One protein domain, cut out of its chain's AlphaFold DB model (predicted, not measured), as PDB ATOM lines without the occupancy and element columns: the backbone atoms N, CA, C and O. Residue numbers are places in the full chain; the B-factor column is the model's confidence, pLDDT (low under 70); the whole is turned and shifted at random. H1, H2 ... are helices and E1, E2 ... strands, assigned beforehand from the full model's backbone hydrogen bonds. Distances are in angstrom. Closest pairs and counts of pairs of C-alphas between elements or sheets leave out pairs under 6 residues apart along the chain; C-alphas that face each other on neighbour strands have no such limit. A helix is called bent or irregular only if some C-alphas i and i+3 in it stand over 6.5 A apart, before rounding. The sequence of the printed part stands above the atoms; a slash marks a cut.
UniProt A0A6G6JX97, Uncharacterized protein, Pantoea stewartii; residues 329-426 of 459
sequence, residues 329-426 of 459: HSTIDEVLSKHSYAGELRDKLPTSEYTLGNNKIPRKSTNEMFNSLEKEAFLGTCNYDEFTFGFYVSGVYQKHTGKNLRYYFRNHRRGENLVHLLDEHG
ATOM      1  N   HIS A 329       4.867  58.082   7.965       93.44
ATOM      2  CA  HIS A 329       6.122  58.498   8.588       93.44
ATOM      3  C   HIS A 329       7.171  58.907   7.555       93.44
ATOM      4  O   HIS A 329       7.708  60.008   7.649       93.44
ATOM      5  N   SER A 330       7.417  58.049   6.562       94.31
ATOM      6  CA  SER A 330       8.390  58.309   5.495       94.31
ATOM      7  C   SER A 330       8.036  59.540   4.662       94.31
ATOM      8  O   SER A 330       8.923  60.322   4.336       94.31
ATOM      9  N   THR A 331       6.750  59.763   4.370       92.75
ATOM     10  CA  THR A 331       6.308  60.959   3.634       92.75
ATOM     11  C   THR A 331       6.538  62.235   4.448       92.75
ATOM     12  O   THR A 331       7.017  63.229   3.910       92.75
ATOM     13  N   ILE A 332       6.250  62.213   5.753       93.56
ATOM     14  CA  ILE A 332       6.533  63.347   6.648       93.56
ATOM     15  C   ILE A 332       8.037  63.624   6.712       93.56
ATOM     16  O   ILE A 332       8.444  64.773   6.560       93.56
ATOM     17  N   ASP A 333       8.863  62.589   6.868       94.81
ATOM     18  CA  ASP A 333      10.322  62.743   6.912       94.81
ATOM     19  C   ASP A 333      10.876  63.307   5.598       94.81
ATOM     20  O   ASP A 333      11.739  64.186   5.607       94.81
ATOM     21  N   GLU A 334      10.338  62.864   4.461       93.50
ATOM     22  CA  GLU A 334      10.687  63.395   3.146       93.50
ATOM     23  C   GLU A 334      10.331  64.884   3.021       93.50
ATOM     24  O   GLU A 334      11.157  65.684   2.573       93.50
ATOM     25  N   VAL A 335       9.124  65.280   3.438       92.69
ATOM     26  CA  VAL A 335       8.685  66.684   3.402       92.69
ATOM     27  C   VAL A 335       9.558  67.551   4.310       92.69
ATOM     28  O   VAL A 335       9.982  68.625   3.882       92.69
ATOM     29  N   LEU A 336       9.887  67.082   5.517       94.50
ATOM     30  CA  LEU A 336      10.745  67.804   6.460       94.50
ATOM     31  C   LEU A 336      12.182  67.937   5.959       94.50
ATOM     32  O   LEU A 336      12.761  69.020   6.043       94.50
ATOM     33  N   SER A 337      12.745  66.875   5.382       93.94
ATOM     34  CA  SER A 337      14.081  66.912   4.785       93.94
ATOM     35  C   SER A 337      14.149  67.923   3.638       93.94
ATOM     36  O   SER A 337      15.052  68.763   3.600       93.94
ATOM     37  N   LYS A 338      13.150  67.909   2.741       92.44
ATOM     38  CA  LYS A 338      13.052  68.872   1.636       92.44
ATOM     39  C   LYS A 338      12.861  70.306   2.137       92.44
ATOM     40  O   LYS A 338      13.478  71.210   1.580       92.44
ATOM     41  N   HIS A 339      12.047  70.513   3.175       93.19
ATOM     42  CA  HIS A 339      11.848  71.821   3.801       93.19
ATOM     43  C   HIS A 339      13.147  72.356   4.416       93.19
ATOM     44  O   HIS A 339      13.572  73.453   4.070       93.19
ATOM     45  N   SER A 340      13.819  71.563   5.256       93.44
ATOM     46  CA  SER A 340      15.067  71.961   5.922       93.44
ATOM     47  C   SER A 340      16.158  72.312   4.913       93.44
ATOM     48  O   SER A 340      16.786  73.363   5.020       93.44
ATOM     49  N   TYR A 341      16.357  71.464   3.898       91.88
ATOM     50  CA  TYR A 341      17.341  71.730   2.851       91.88
ATOM     51  C   TYR A 341      17.002  73.011   2.083       91.88
ATOM     52  O   TYR A 341      17.871  73.855   1.871       91.88
ATOM     53  N   ALA A 342      15.736  73.201   1.707       91.06
ATOM     54  CA  ALA A 342      15.307  74.406   1.011       91.06
ATOM     55  C   ALA A 342      15.456  75.682   1.858       91.06
ATOM     56  O   ALA A 342      15.842  76.715   1.309       91.06
ATOM     57  N   GLY A 343      15.218  75.604   3.171       91.44
ATOM     58  CA  GLY A 343      15.479  76.683   4.124       91.44
ATOM     59  C   GLY A 343      16.958  77.077   4.163       91.44
ATOM     60  O   GLY A 343      17.285  78.253   4.027       91.44
ATOM     61  N   GLU A 344      17.874  76.103   4.203       91.19
ATOM     62  CA  GLU A 344      19.316  76.388   4.131       91.19
ATOM     63  C   GLU A 344      19.723  77.076   2.819       91.19
ATOM     64  O   GLU A 344      20.566  77.979   2.822       91.19
ATOM     65  N   LEU A 345      19.146  76.658   1.681       89.38
ATOM     66  CA  LEU A 345      19.399  77.323   0.398       89.38
ATOM     67  C   LEU A 345      18.860  78.757   0.410       89.38
ATOM     68  O   LEU A 345      19.526  79.669  -0.084       89.38
ATOM     69  N   ARG A 346      17.666  78.949   0.978       88.44
ATOM     70  CA  ARG A 346      16.988  80.242   1.100       88.44
ATOM     71  C   ARG A 346      17.835  81.239   1.884       88.44
ATOM     72  O   ARG A 346      18.080  82.331   1.379       88.44
ATOM     73  N   ASP A 347      18.349  80.838   3.042       89.44
ATOM     74  CA  ASP A 347      19.154  81.702   3.914       89.44
ATOM     75  C   ASP A 347      20.506  82.076   3.290       89.44
ATOM     76  O   ASP A 347      21.057  83.147   3.550       89.44
ATOM     77  N   LYS A 348      21.048  81.209   2.426       88.31
ATOM     78  CA  LYS A 348      22.345  81.420   1.768       88.31
ATOM     79  C   LYS A 348      22.252  82.182   0.457       88.31
ATOM     80  O   LYS A 348      23.240  82.811   0.063       88.31
ATOM     81  N   LEU A 349      21.096  82.178  -0.211       85.06
ATOM     82  CA  LEU A 349      20.945  82.811  -1.521       85.06
ATOM     83  C   LEU A 349      21.320  84.306  -1.549       85.06
ATOM     84  O   LEU A 349      21.986  84.699  -2.511       85.06
ATOM     85  N   PRO A 350      21.021  85.139  -0.530       85.00
ATOM     86  CA  PRO A 350      21.451  86.542  -0.506       85.00
ATOM     87  C   PRO A 350      22.972  86.738  -0.591       85.00
ATOM     88  O   PRO A 350      23.443  87.785  -1.027       85.00
ATOM     89  N   THR A 351      23.753  85.727  -0.197       85.31
ATOM     90  CA  THR A 351      25.227  85.742  -0.246       85.31
ATOM     91  C   THR A 351      25.808  85.010  -1.457       85.31
ATOM     92  O   THR A 351      27.026  84.954  -1.613       85.31
ATOM     93  N   SER A 352      24.952  84.443  -2.310       87.06
ATOM     94  CA  SER A 352      25.375  83.658  -3.468       87.06
ATOM     95  C   SER A 352      25.935  84.520  -4.597       87.06
ATOM     96  O   SER A 352      25.625  85.708  -4.743       87.06
ATOM     97  N   GLU A 353      26.737  83.880  -5.439       90.12
ATOM     98  CA  GLU A 353      27.117  84.416  -6.739       90.12
ATOM     99  C   GLU A 353      26.267  83.760  -7.825       90.12
ATOM    100  O   GLU A 353      25.922  82.585  -7.716       90.12
ATOM    101  N   TYR A 354      25.950  84.483  -8.892       91.00
ATOM    102  CA  TYR A 354      25.234  83.947 -10.040       91.00
ATOM    103  C   TYR A 354      25.961  84.217 -11.358       91.00
ATOM    104  O   TYR A 354      26.719  85.179 -11.504       91.00
ATOM    105  N   THR A 355      25.674  83.379 -12.348       88.62
ATOM    106  CA  THR A 355      26.111  83.519 -13.740       88.62
ATOM    107  C   THR A 355      24.917  83.379 -14.682       88.62
ATOM    108  O   THR A 355      24.039  82.545 -14.450       88.62
ATOM    109  N   LEU A 356      24.888  84.173 -15.754       83.94
ATOM    110  CA  LEU A 356      23.856  84.120 -16.794       83.94
ATOM    111  C   LEU A 356      24.374  83.352 -18.021       83.94
ATOM    112  O   LEU A 356      25.292  83.826 -18.697       83.94
ATOM    113  N   GLY A 357      23.787  82.193 -18.327       70.88
ATOM    114  CA  GLY A 357      24.184  81.372 -19.478       70.88
ATOM    115  C   GLY A 357      25.664  80.955 -19.444       70.88
ATOM    116  O   GLY A 357      26.206  80.629 -18.392       70.88
ATOM    117  N   ASN A 358      26.344  80.997 -20.596       64.56
ATOM    118  CA  ASN A 358      27.768  80.638 -20.721       64.56
ATOM    119  C   ASN A 358      28.743  81.723 -20.214       64.56
ATOM    120  O   ASN A 358      29.962  81.539 -20.297       64.56
ATOM    121  N   ASN A 359      28.249  82.862 -19.709       64.06
ATOM    122  CA  ASN A 359      29.122  83.908 -19.180       64.06
ATOM    123  C   ASN A 359      29.782  83.445 -17.878       64.06
ATOM    124  O   ASN A 359      29.112  83.164 -16.889       64.06
ATOM    125  N   LYS A 360      31.118  83.417 -17.862       71.62
ATOM    126  CA  LYS A 360      31.920  82.935 -16.723       71.62
ATOM    127  C   LYS A 360      32.136  83.960 -15.607       71.62
ATOM    128  O   LYS A 360      32.845  83.640 -14.663       71.62
ATOM    129  N   ILE A 361      31.603  85.180 -15.720       82.00
ATOM    130  CA  ILE A 361      31.846  86.243 -14.732       82.00
ATOM    131  C   ILE A 361      30.777  86.149 -13.633       82.00
ATOM    132  O   ILE A 361      29.616  86.454 -13.924       82.00
ATOM    133  N   PRO A 362      31.138  85.756 -12.397       85.69
ATOM    134  CA  PRO A 362      30.200  85.692 -11.284       85.69
ATOM    135  C   PRO A 362      29.762  87.101 -10.879       85.69
ATOM    136  O   PRO A 362      30.567  88.034 -10.838       85.69
ATOM    137  N   ARG A 363      28.476  87.266 -10.579       88.88
ATOM    138  CA  ARG A 363      27.895  88.495 -10.023       88.88
ATOM    139  C   ARG A 363      27.258  88.187  -8.677       88.88
ATOM    140  O   ARG A 363      26.733  87.099  -8.495       88.88
ATOM    141  N   LYS A 364      27.263  89.136  -7.740       90.31
ATOM    142  CA  LYS A 364      26.552  88.959  -6.466       90.31
ATOM    143  C   LYS A 364      25.041  88.990  -6.689       90.31
ATOM    144  O   LYS A 364      24.548  89.884  -7.376       90.31
ATOM    145  N   SER A 365      24.331  88.036  -6.097       89.06
ATOM    146  CA  SER A 365      22.867  88.005  -6.080       89.06
ATOM    147  C   SER A 365      22.297  89.217  -5.335       89.06
ATOM    148  O   SER A 365      22.919  89.740  -4.411       89.06
ATOM    149  N   THR A 366      21.113  89.683  -5.741       88.88
ATOM    150  CA  THR A 366      20.397  90.777  -5.066       88.88
ATOM    151  C   THR A 366      19.157  90.255  -4.342       88.88
ATOM    152  O   THR A 366      18.571  89.242  -4.733       88.88
ATOM    153  N   ASN A 367      18.705  90.979  -3.312       86.31
ATOM    154  CA  ASN A 367      17.457  90.656  -2.606       86.31
ATOM    155  C   ASN A 367      16.233  90.684  -3.537       86.31
ATOM    156  O   ASN A 367      15.272  89.957  -3.315       86.31
ATOM    157  N   GLU A 368      16.263  91.498  -4.593       87.56
ATOM    158  CA  GLU A 368      15.193  91.559  -5.591       87.56
ATOM    159  C   GLU A 368      15.082  90.254  -6.394       87.56
ATOM    160  O   GLU A 368      13.980  89.732  -6.564       87.56
ATOM    161  N   MET A 369      16.217  89.683  -6.817       89.06
ATOM    162  CA  MET A 369      16.249  88.384  -7.502       89.06
ATOM    163  C   MET A 369      15.701  87.275  -6.605       89.06
ATOM    164  O   MET A 369      14.895  86.459  -7.048       89.06
ATOM    165  N   PHE A 370      16.109  87.274  -5.334       86.12
ATOM    166  CA  PHE A 370      15.614  86.331  -4.335       86.12
ATOM    167  C   PHE A 370      14.095  86.451  -4.152       86.12
ATOM    168  O   PHE A 370      13.379  85.463  -4.303       86.12
ATOM    169  N   ASN A 371      13.592  87.665  -3.917       87.56
ATOM    170  CA  ASN A 371      12.164  87.911  -3.726       87.56
ATOM    171  C   ASN A 371      11.336  87.502  -4.954       87.56
ATOM    172  O   ASN A 371      10.233  86.982  -4.794       87.56
ATOM    173  N   SER A 372      11.853  87.714  -6.169       89.75
ATOM    174  CA  SER A 372      11.195  87.276  -7.406       89.75
ATOM    175  C   SER A 372      11.177  85.753  -7.524       89.75
ATOM    176  O   SER A 372      10.099  85.190  -7.688       89.75
ATOM    177  N   LEU A 373      12.308  85.063  -7.323       90.50
ATOM    178  CA  LEU A 373      12.350  83.595  -7.317       90.50
ATOM    179  C   LEU A 373      11.402  82.990  -6.267       90.50
ATOM    180  O   LEU A 373      10.711  82.016  -6.555       90.50
ATOM    181  N   GLU A 374      11.335  83.563  -5.062       87.56
ATOM    182  CA  GLU A 374      10.467  83.065  -3.987       87.56
ATOM    183  C   GLU A 374       8.979  83.331  -4.279       87.56
ATOM    184  O   GLU A 374       8.133  82.442  -4.148       87.56
ATOM    185  N   LYS A 375       8.638  84.549  -4.718       87.12
ATOM    186  CA  LYS A 375       7.259  84.939  -5.053       87.12
ATOM    187  C   LYS A 375       6.732  84.178  -6.268       87.12
ATOM    188  O   LYS A 375       5.563  83.798  -6.292       87.12
ATOM    189  N   GLU A 376       7.589  83.942  -7.254       89.44
ATOM    190  CA  GLU A 376       7.253  83.289  -8.520       89.44
ATOM    191  C   GLU A 376       7.499  81.774  -8.481       89.44
ATOM    192  O   GLU A 376       7.346  81.092  -9.497       89.44
ATOM    193  N   ALA A 377       7.826  81.213  -7.310       85.81
ATOM    194  CA  ALA A 377       8.078  79.788  -7.138       85.81
ATOM    195  C   ALA A 377       6.954  78.948  -7.762       85.81
ATOM    196  O   ALA A 377       7.238  78.085  -8.590       85.81
ATOM    197  N   PHE A 378       5.690  79.271  -7.486       81.62
ATOM    198  CA  PHE A 378       4.510  78.558  -7.998       81.62
ATOM    199  C   PHE A 378       4.028  78.983  -9.397       81.62
ATOM    200  O   PHE A 378       3.037  78.439  -9.877       81.62
ATOM    201  N   LEU A 379       4.684  79.938 -10.063       83.88
ATOM    202  CA  LEU A 379       4.341  80.294 -11.447       83.88
ATOM    203  C   LEU A 379       4.913  79.266 -12.432       83.88
ATOM    204  O   LEU A 379       5.668  78.379 -12.034       83.88
ATOM    205  N   GLY A 380       4.547  79.349 -13.714       80.12
ATOM    206  CA  GLY A 380       5.103  78.472 -14.755       80.12
ATOM    207  C   GLY A 380       6.562  78.805 -15.087       80.12
ATOM    208  O   GLY A 380       7.389  77.910 -15.241       80.12
ATOM    209  N   THR A 381       6.903  80.092 -15.102       85.06
ATOM    210  CA  THR A 381       8.209  80.630 -15.507       85.06
ATOM    211  C   THR A 381       8.612  81.793 -14.599       85.06
ATOM    212  O   THR A 381       7.756  82.409 -13.965       85.06
ATOM    213  N   CYS A 382       9.914  82.064 -14.519       89.81
ATOM    214  CA  CYS A 382      10.498  83.197 -13.807       89.81
ATOM    215  C   CYS A 382      11.658  83.767 -14.629       89.81
ATOM    216  O   CYS A 382      12.395  83.018 -15.276       89.81
ATOM    217  N   ASN A 383      11.866  85.084 -14.561       90.00
ATOM    218  CA  ASN A 383      12.933  85.778 -15.297       90.00
ATOM    219  C   ASN A 383      14.344  85.266 -14.963       90.00
ATOM    220  O   ASN A 383      15.287  85.506 -15.712       90.00
ATOM    221  N   TYR A 384      14.486  84.561 -13.840       91.00
ATOM    222  CA  TYR A 384      15.756  84.057 -13.340       91.00
ATOM    223  C   TYR A 384      15.954  82.550 -13.557       91.00
ATOM    224  O   TYR A 384      16.952  82.009 -13.093       91.00
ATOM    225  N   ASP A 385      15.056  81.858 -14.270       90.44
ATOM    226  CA  ASP A 385      15.101  80.392 -14.415       90.44
ATOM    227  C   ASP A 385      16.410  79.866 -15.023       90.44
ATOM    228  O   ASP A 385      16.913  78.823 -14.597       90.44
ATOM    229  N   GLU A 386      16.979  80.605 -15.979       90.94
ATOM    230  CA  GLU A 386      18.217  80.252 -16.691       90.94
ATOM    231  C   GLU A 386      19.498  80.648 -15.937       90.94
ATOM    232  O   GLU A 386      20.610  80.300 -16.343       90.94
ATOM    233  N   PHE A 387      19.372  81.390 -14.834       92.69
ATOM    234  CA  PHE A 387      20.516  81.844 -14.051       92.69
ATOM    235  C   PHE A 387      21.047  80.675 -13.226       92.69
ATOM    236  O   PHE A 387      20.275  79.900 -12.669       92.69
ATOM    237  N   THR A 388      22.369  80.543 -13.126       92.69
ATOM    238  CA  THR A 388      23.009  79.545 -12.258       92.69
ATOM    239  C   THR A 388      23.581  80.237 -11.035       92.69
ATOM    240  O   THR A 388      24.416  81.122 -11.176       92.69
ATOM    241  N   PHE A 389      23.159  79.809  -9.855       93.06
ATOM    242  CA  PHE A 389      23.551  80.326  -8.551       93.06
ATOM    243  C   PHE A 389      24.520  79.355  -7.880       93.06
ATOM    244  O   PHE A 389      24.275  78.149  -7.866       93.06
ATOM    245  N   GLY A 390      25.613  79.870  -7.329       90.75
ATOM    246  CA  GLY A 390      26.647  79.112  -6.637       90.75
ATOM    247  C   GLY A 390      26.826  79.587  -5.200       90.75
ATOM    248  O   GLY A 390      26.997  80.782  -4.956       90.75
ATOM    249  N   PHE A 391      26.787  78.656  -4.248       89.19
ATOM    250  CA  PHE A 391      26.979  78.943  -2.824       89.19
ATOM    251  C   PHE A 391      27.383  77.682  -2.039       89.19
ATOM    252  O   PHE A 391      27.269  76.559  -2.529       89.19
ATOM    253  N   TYR A 392      27.900  77.868  -0.819       84.38
ATOM    254  CA  TYR A 392      28.398  76.783   0.035       84.38
ATOM    255  C   TYR A 392      27.318  76.262   0.991       84.38
ATOM    256  O   TYR A 392      26.953  76.933   1.957       84.38
ATOM    257  N   VAL A 393      26.851  75.030   0.791       84.19
ATOM    258  CA  VAL A 393      25.925  74.330   1.698       84.19
ATOM    259  C   VAL A 393      26.725  73.333   2.529       84.19
ATOM    260  O   VAL A 393      27.406  72.481   1.969       84.19
ATOM    261  N   SER A 394      26.718  73.490   3.855       83.75
ATOM    262  CA  SER A 394      27.501  72.651   4.781       83.75
ATOM    263  C   SER A 394      28.969  72.443   4.369       83.75
ATOM    264  O   SER A 394      29.502  71.341   4.425       83.75
ATOM    265  N   GLY A 395      29.623  73.515   3.901       84.88
ATOM    266  CA  GLY A 395      31.024  73.497   3.456       84.88
ATOM    267  C   GLY A 395      31.258  72.965   2.037       84.88
ATOM    268  O   GLY A 395      32.371  73.075   1.527       84.88
ATOM    269  N   VAL A 396      30.225  72.461   1.357       89.00
ATOM    270  CA  VAL A 396      30.301  71.974  -0.025       89.00
ATOM    271  C   VAL A 396      29.764  73.038  -0.977       89.00
ATOM    272  O   VAL A 396      28.636  73.506  -0.830       89.00
ATOM    273  N   TYR A 397      30.563  73.425  -1.972       90.06
ATOM    274  CA  TYR A 397      30.115  74.341  -3.019       90.06
ATOM    275  C   TYR A 397      29.129  73.632  -3.953       90.06
ATOM    276  O   TYR A 397      29.459  72.607  -4.551       90.06
ATOM    277  N   GLN A 398      27.926  74.185  -4.089       91.62
ATOM    278  CA  GLN A 398      26.860  73.648  -4.933       91.62
ATOM    279  C   GLN A 398      26.424  74.695  -5.957       91.62
ATOM    280  O   GLN A 398      26.526  75.897  -5.708       91.62
ATOM    281  N   LYS A 399      25.938  74.230  -7.114       92.31
ATOM    282  CA  LYS A 399      25.369  75.076  -8.167       92.31
ATOM    283  C   LYS A 399      23.932  74.670  -8.449       92.31
ATOM    284  O   LYS A 399      23.668  73.497  -8.696       92.31
ATOM    285  N   HIS A 400      23.040  75.651  -8.490       93.25
ATOM    286  CA  HIS A 400      21.614  75.465  -8.734       93.25
ATOM    287  C   HIS A 400      21.131  76.448  -9.790       93.25
ATOM    288  O   HIS A 400      21.503  77.616  -9.759       93.25
ATOM    289  N   THR A 401      20.301  76.004 -10.728       93.75
ATOM    290  CA  THR A 401      19.617  76.934 -11.639       93.75
ATOM    291  C   THR A 401      18.502  77.675 -10.898       93.75
ATOM    292  O   THR A 401      18.008  77.187  -9.879       93.75
ATOM    293  N   GLY A 402      18.046  78.821 -11.404       91.75
ATOM    294  CA  GLY A 402      16.877  79.508 -10.846       91.75
ATOM    295  C   GLY A 402      15.633  78.621 -10.854       91.75
ATOM    296  O   GLY A 402      14.879  78.609  -9.882       91.75
ATOM    297  N   LYS A 403      15.491  77.772 -11.881       92.00
ATOM    298  CA  LYS A 403      14.451  76.735 -11.927       92.00
ATOM    299  C   LYS A 403      14.558  75.754 -10.750       92.00
ATOM    300  O   LYS A 403      13.548  75.477 -10.102       92.00
ATOM    301  N   ASN A 404      15.762  75.266 -10.435       92.44
ATOM    302  CA  ASN A 404      15.982  74.391  -9.277       92.44
ATOM    303  C   ASN A 404      15.692  75.129  -7.960       92.44
ATOM    304  O   ASN A 404      15.054  74.577  -7.070       92.44
ATOM    305  N   LEU A 405      16.104  76.391  -7.831       92.25
ATOM    306  CA  LEU A 405      15.829  77.189  -6.631       92.25
ATOM    307  C   LEU A 405      14.334  77.402  -6.400       92.25
ATOM    308  O   LEU A 405      13.868  77.250  -5.275       92.25
ATOM    309  N   ARG A 406      13.563  77.674  -7.457       91.81
ATOM    310  CA  ARG A 406      12.099  77.743  -7.367       91.81
ATOM    311  C   ARG A 406      11.492  76.434  -6.889       91.81
ATOM    312  O   ARG A 406      10.588  76.463  -6.058       91.81
ATOM    313  N   TYR A 407      11.995  75.303  -7.378       90.44
ATOM    314  CA  TYR A 407      11.592  73.991  -6.881       90.44
ATOM    315  C   TYR A 407      11.841  73.857  -5.370       90.44
ATOM    316  O   TYR A 407      10.944  73.459  -4.627       90.44
ATOM    317  N   TYR A 408      13.014  74.259  -4.881       91.25
ATOM    318  CA  TYR A 408      13.292  74.241  -3.445       91.25
ATOM    319  C   TYR A 408      12.387  75.204  -2.667       91.25
ATOM    320  O   TYR A 408      11.820  74.806  -1.658       91.25
ATOM    321  N   PHE A 409      12.134  76.416  -3.160       90.75
ATOM    322  CA  PHE A 409      11.225  77.362  -2.500       90.75
ATOM    323  C   PHE A 409       9.777  76.876  -2.417       90.75
ATOM    324  O   PHE A 409       9.112  77.136  -1.413       90.75
ATOM    325  N   ARG A 410       9.292  76.115  -3.410       89.75
ATOM    326  CA  ARG A 410       8.003  75.411  -3.289       89.75
ATOM    327  C   ARG A 410       8.027  74.425  -2.130       89.75
ATOM    328  O   ARG A 410       7.118  74.445  -1.312       89.75
ATOM    329  N   ASN A 411       9.070  73.599  -2.041       89.56
ATOM    330  CA  ASN A 411       9.212  72.616  -0.969       89.56
ATOM    331  C   ASN A 411       9.329  73.267   0.416       89.56
ATOM    332  O   ASN A 411       8.718  72.770   1.360       89.56
ATOM    333  N   HIS A 412      10.056  74.387   0.518       90.81
ATOM    334  CA  HIS A 412      10.127  75.203   1.732       90.81
ATOM    335  C   HIS A 412       8.718  75.602   2.172       90.81
ATOM    336  O   HIS A 412       8.260  75.150   3.215       90.81
ATOM    337  N   ARG A 413       7.973  76.326   1.327       88.69
ATOM    338  CA  ARG A 413       6.605  76.773   1.644       88.69
ATOM    339  C   ARG A 413       5.637  75.628   1.917       88.69
ATOM    340  O   ARG A 413       4.819  75.707   2.824       88.69
ATOM    341  N   ARG A 414       5.746  74.531   1.170       86.75
ATOM    342  CA  ARG A 414       4.880  73.363   1.341       86.75
ATOM    343  C   ARG A 414       5.040  72.727   2.723       86.75
ATOM    344  O   ARG A 414       4.049  72.301   3.312       86.75
ATOM    345  N   GLY A 415       6.275  72.664   3.220       90.44
ATOM    346  CA  GLY A 415       6.592  72.139   4.544       90.44
ATOM    347  C   GLY A 415       6.309  73.107   5.695       90.44
ATOM    348  O   GLY A 415       6.215  72.639   6.823       90.44
ATOM    349  N   GLU A 416       6.129  74.412   5.447       91.88
ATOM    350  CA  GLU A 416       5.925  75.413   6.515       91.88
ATOM    351  C   GLU A 416       4.720  75.081   7.401       91.88
ATOM    352  O   GLU A 416       4.843  75.094   8.625       91.88
ATOM    353  N   ASN A 417       3.583  74.706   6.805       91.12
ATOM    354  CA  ASN A 417       2.397  74.307   7.571       91.12
ATOM    355  C   ASN A 417       2.669  73.072   8.439       91.12
ATOM    356  O   ASN A 417       2.234  73.014   9.585       91.12
ATOM    357  N   LEU A 418       3.395  72.087   7.900       93.19
ATOM    358  CA  LEU A 418       3.735  70.873   8.635       93.19
ATOM    359  C   LEU A 418       4.676  71.185   9.802       93.19
ATOM    360  O   LEU A 418       4.426  70.716  10.903       93.19
ATOM    361  N   VAL A 419       5.721  71.987   9.583       95.31
ATOM    362  CA  VAL A 419       6.652  72.405  10.643       95.31
ATOM    363  C   VAL A 419       5.917  73.159  11.742       95.31
ATOM    364  O   VAL A 419       6.061  72.804  12.904       95.31
ATOM    365  N   HIS A 420       5.050  74.109  11.384       95.00
ATOM    366  CA  HIS A 420       4.227  74.821  12.360       95.00
ATOM    367  C   HIS A 420       3.367  73.863  13.198       95.00
ATOM    368  O   HIS A 420       3.332  73.978  14.419       95.00
ATOM    369  N   LEU A 421       2.687  72.901  12.564       93.94
ATOM    370  CA  LEU A 421       1.871  71.903  13.267       93.94
ATOM    371  C   LEU A 421       2.712  70.991  14.167       93.94
ATOM    372  O   LEU A 421       2.272  70.616  15.253       93.94
ATOM    373  N   LEU A 422       3.911  70.613  13.726       95.69
ATOM    374  CA  LEU A 422       4.836  69.832  14.540       95.69
ATOM    375  C   LEU A 422       5.273  70.639  15.762       95.69
ATOM    376  O   LEU A 422       5.188  70.124  16.870       95.69
ATOM    377  N   ASP A 423       5.668  71.898  15.589       96.19
ATOM    378  CA  ASP A 423       6.082  72.772  16.688       96.19
ATOM    379  C   ASP A 423       4.938  73.007  17.689       96.19
ATOM    380  O   ASP A 423       5.137  72.875  18.898       96.19
ATOM    381  N   GLU A 424       3.721  73.263  17.194       96.88
ATOM    382  CA  GLU A 424       2.510  73.435  18.009       96.88
ATOM    383  C   GLU A 424       2.210  72.206  18.882       96.88
ATOM    384  O   GLU A 424       1.718  72.331  20.006       96.88
ATOM    385  N   HIS A 425       2.534  71.011  18.388       96.69
ATOM    386  CA  HIS A 425       2.261  69.753  19.075       96.69
ATOM    387  C   HIS A 425       3.488  69.113  19.736       96.69
ATOM    388  O   HIS A 425       3.372  68.008  20.256       96.69
ATOM    389  N   GLY A 426       4.639  69.789  19.799       95.94
ATOM    390  CA  GLY A 426       5.832  69.270  20.483       95.94
ATOM    391  C   GLY A 426       6.617  68.221  19.685       95.94
ATOM    392  O   GLY A 426       7.189  67.295  20.258       95.94
TER     393      GLY A 426
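What this domain is: This is residues 329 to 426 of the 459 residues of an uncharacterized protein of Pantoea stewartii (UniProt A0A6G6JX97). Two long helices, H1 and the bent H3, cross as an X, and a small three-stranded sheet, E1 E2 E3, covers the later part of H1 and the beginning of H3. The short helix H2 packs on H3a, and residues 420 to 426 stick out at the far end. The 98 printed residues run H1 E1 H2 E2 E3 H3; the antiparallel sheet has the order E1, E2, E3, and the class is mixed, helices and strands. The whole is compact, with a radius of gyration of the C-alphas of 14.4 A, yet only just elongated, spanning 48 by 32 by 22 A.

Where its parts are: H1, residues 329 to 351, begins at C-alpha 329 (6.122, 58.498, 8.588) and is 34.4 A long; it is only just irregular, with C-alphas 347 and 350 6.9 A apart. E1 is residues 353 to 356, H2 367 to 375, E2 387 to 393, 18.3 A, and E3 396 to 401, 16.5 A. H3, residues 402 to 424, was assigned as one helix by its hydrogen bonds but is bent, with C-alphas 414 and 417 6.8 A apart: arm H3a is 402 to 414, 18.2 A, and arm H3b 417 to 424, ending at C-alpha 424 (2.510, 73.435, 18.009).

How they stand to each other: H1 and H3a touch at a steep tilt of 52 degrees, opposite ways; their closest C-alphas, His 339 and His 412, are 4.3 A apart. Both are on the same face of the sheet, in two layers, helices on one face of a sheet. H1 runs across the strands, at 74 degrees to E2 on the local plane; H3a stands up from the sheet. Between the antiparallel neighbours E1 and E2, N 355 and O 388 are within hydrogen-bond range at 2.8 A, and in the hairpin E2 and E3, N 389 and O 400 are within hydrogen-bond range at 2.7 A. H2 touches H3a, closest at C-alphas Leu 373 and Arg 406, 5.9 A. Every O i to N i+4 pair is within hydrogen-bond range in H2, H3a and H3b; in H1, 17 of 19 are.

The domain as a whole: The C-alphas farthest apart, Asn 359 and His 425, are 48.8 A apart. The printed part has no cut; the link H2 to E2 is long. Residues 358 to 359 have pLDDT under 70.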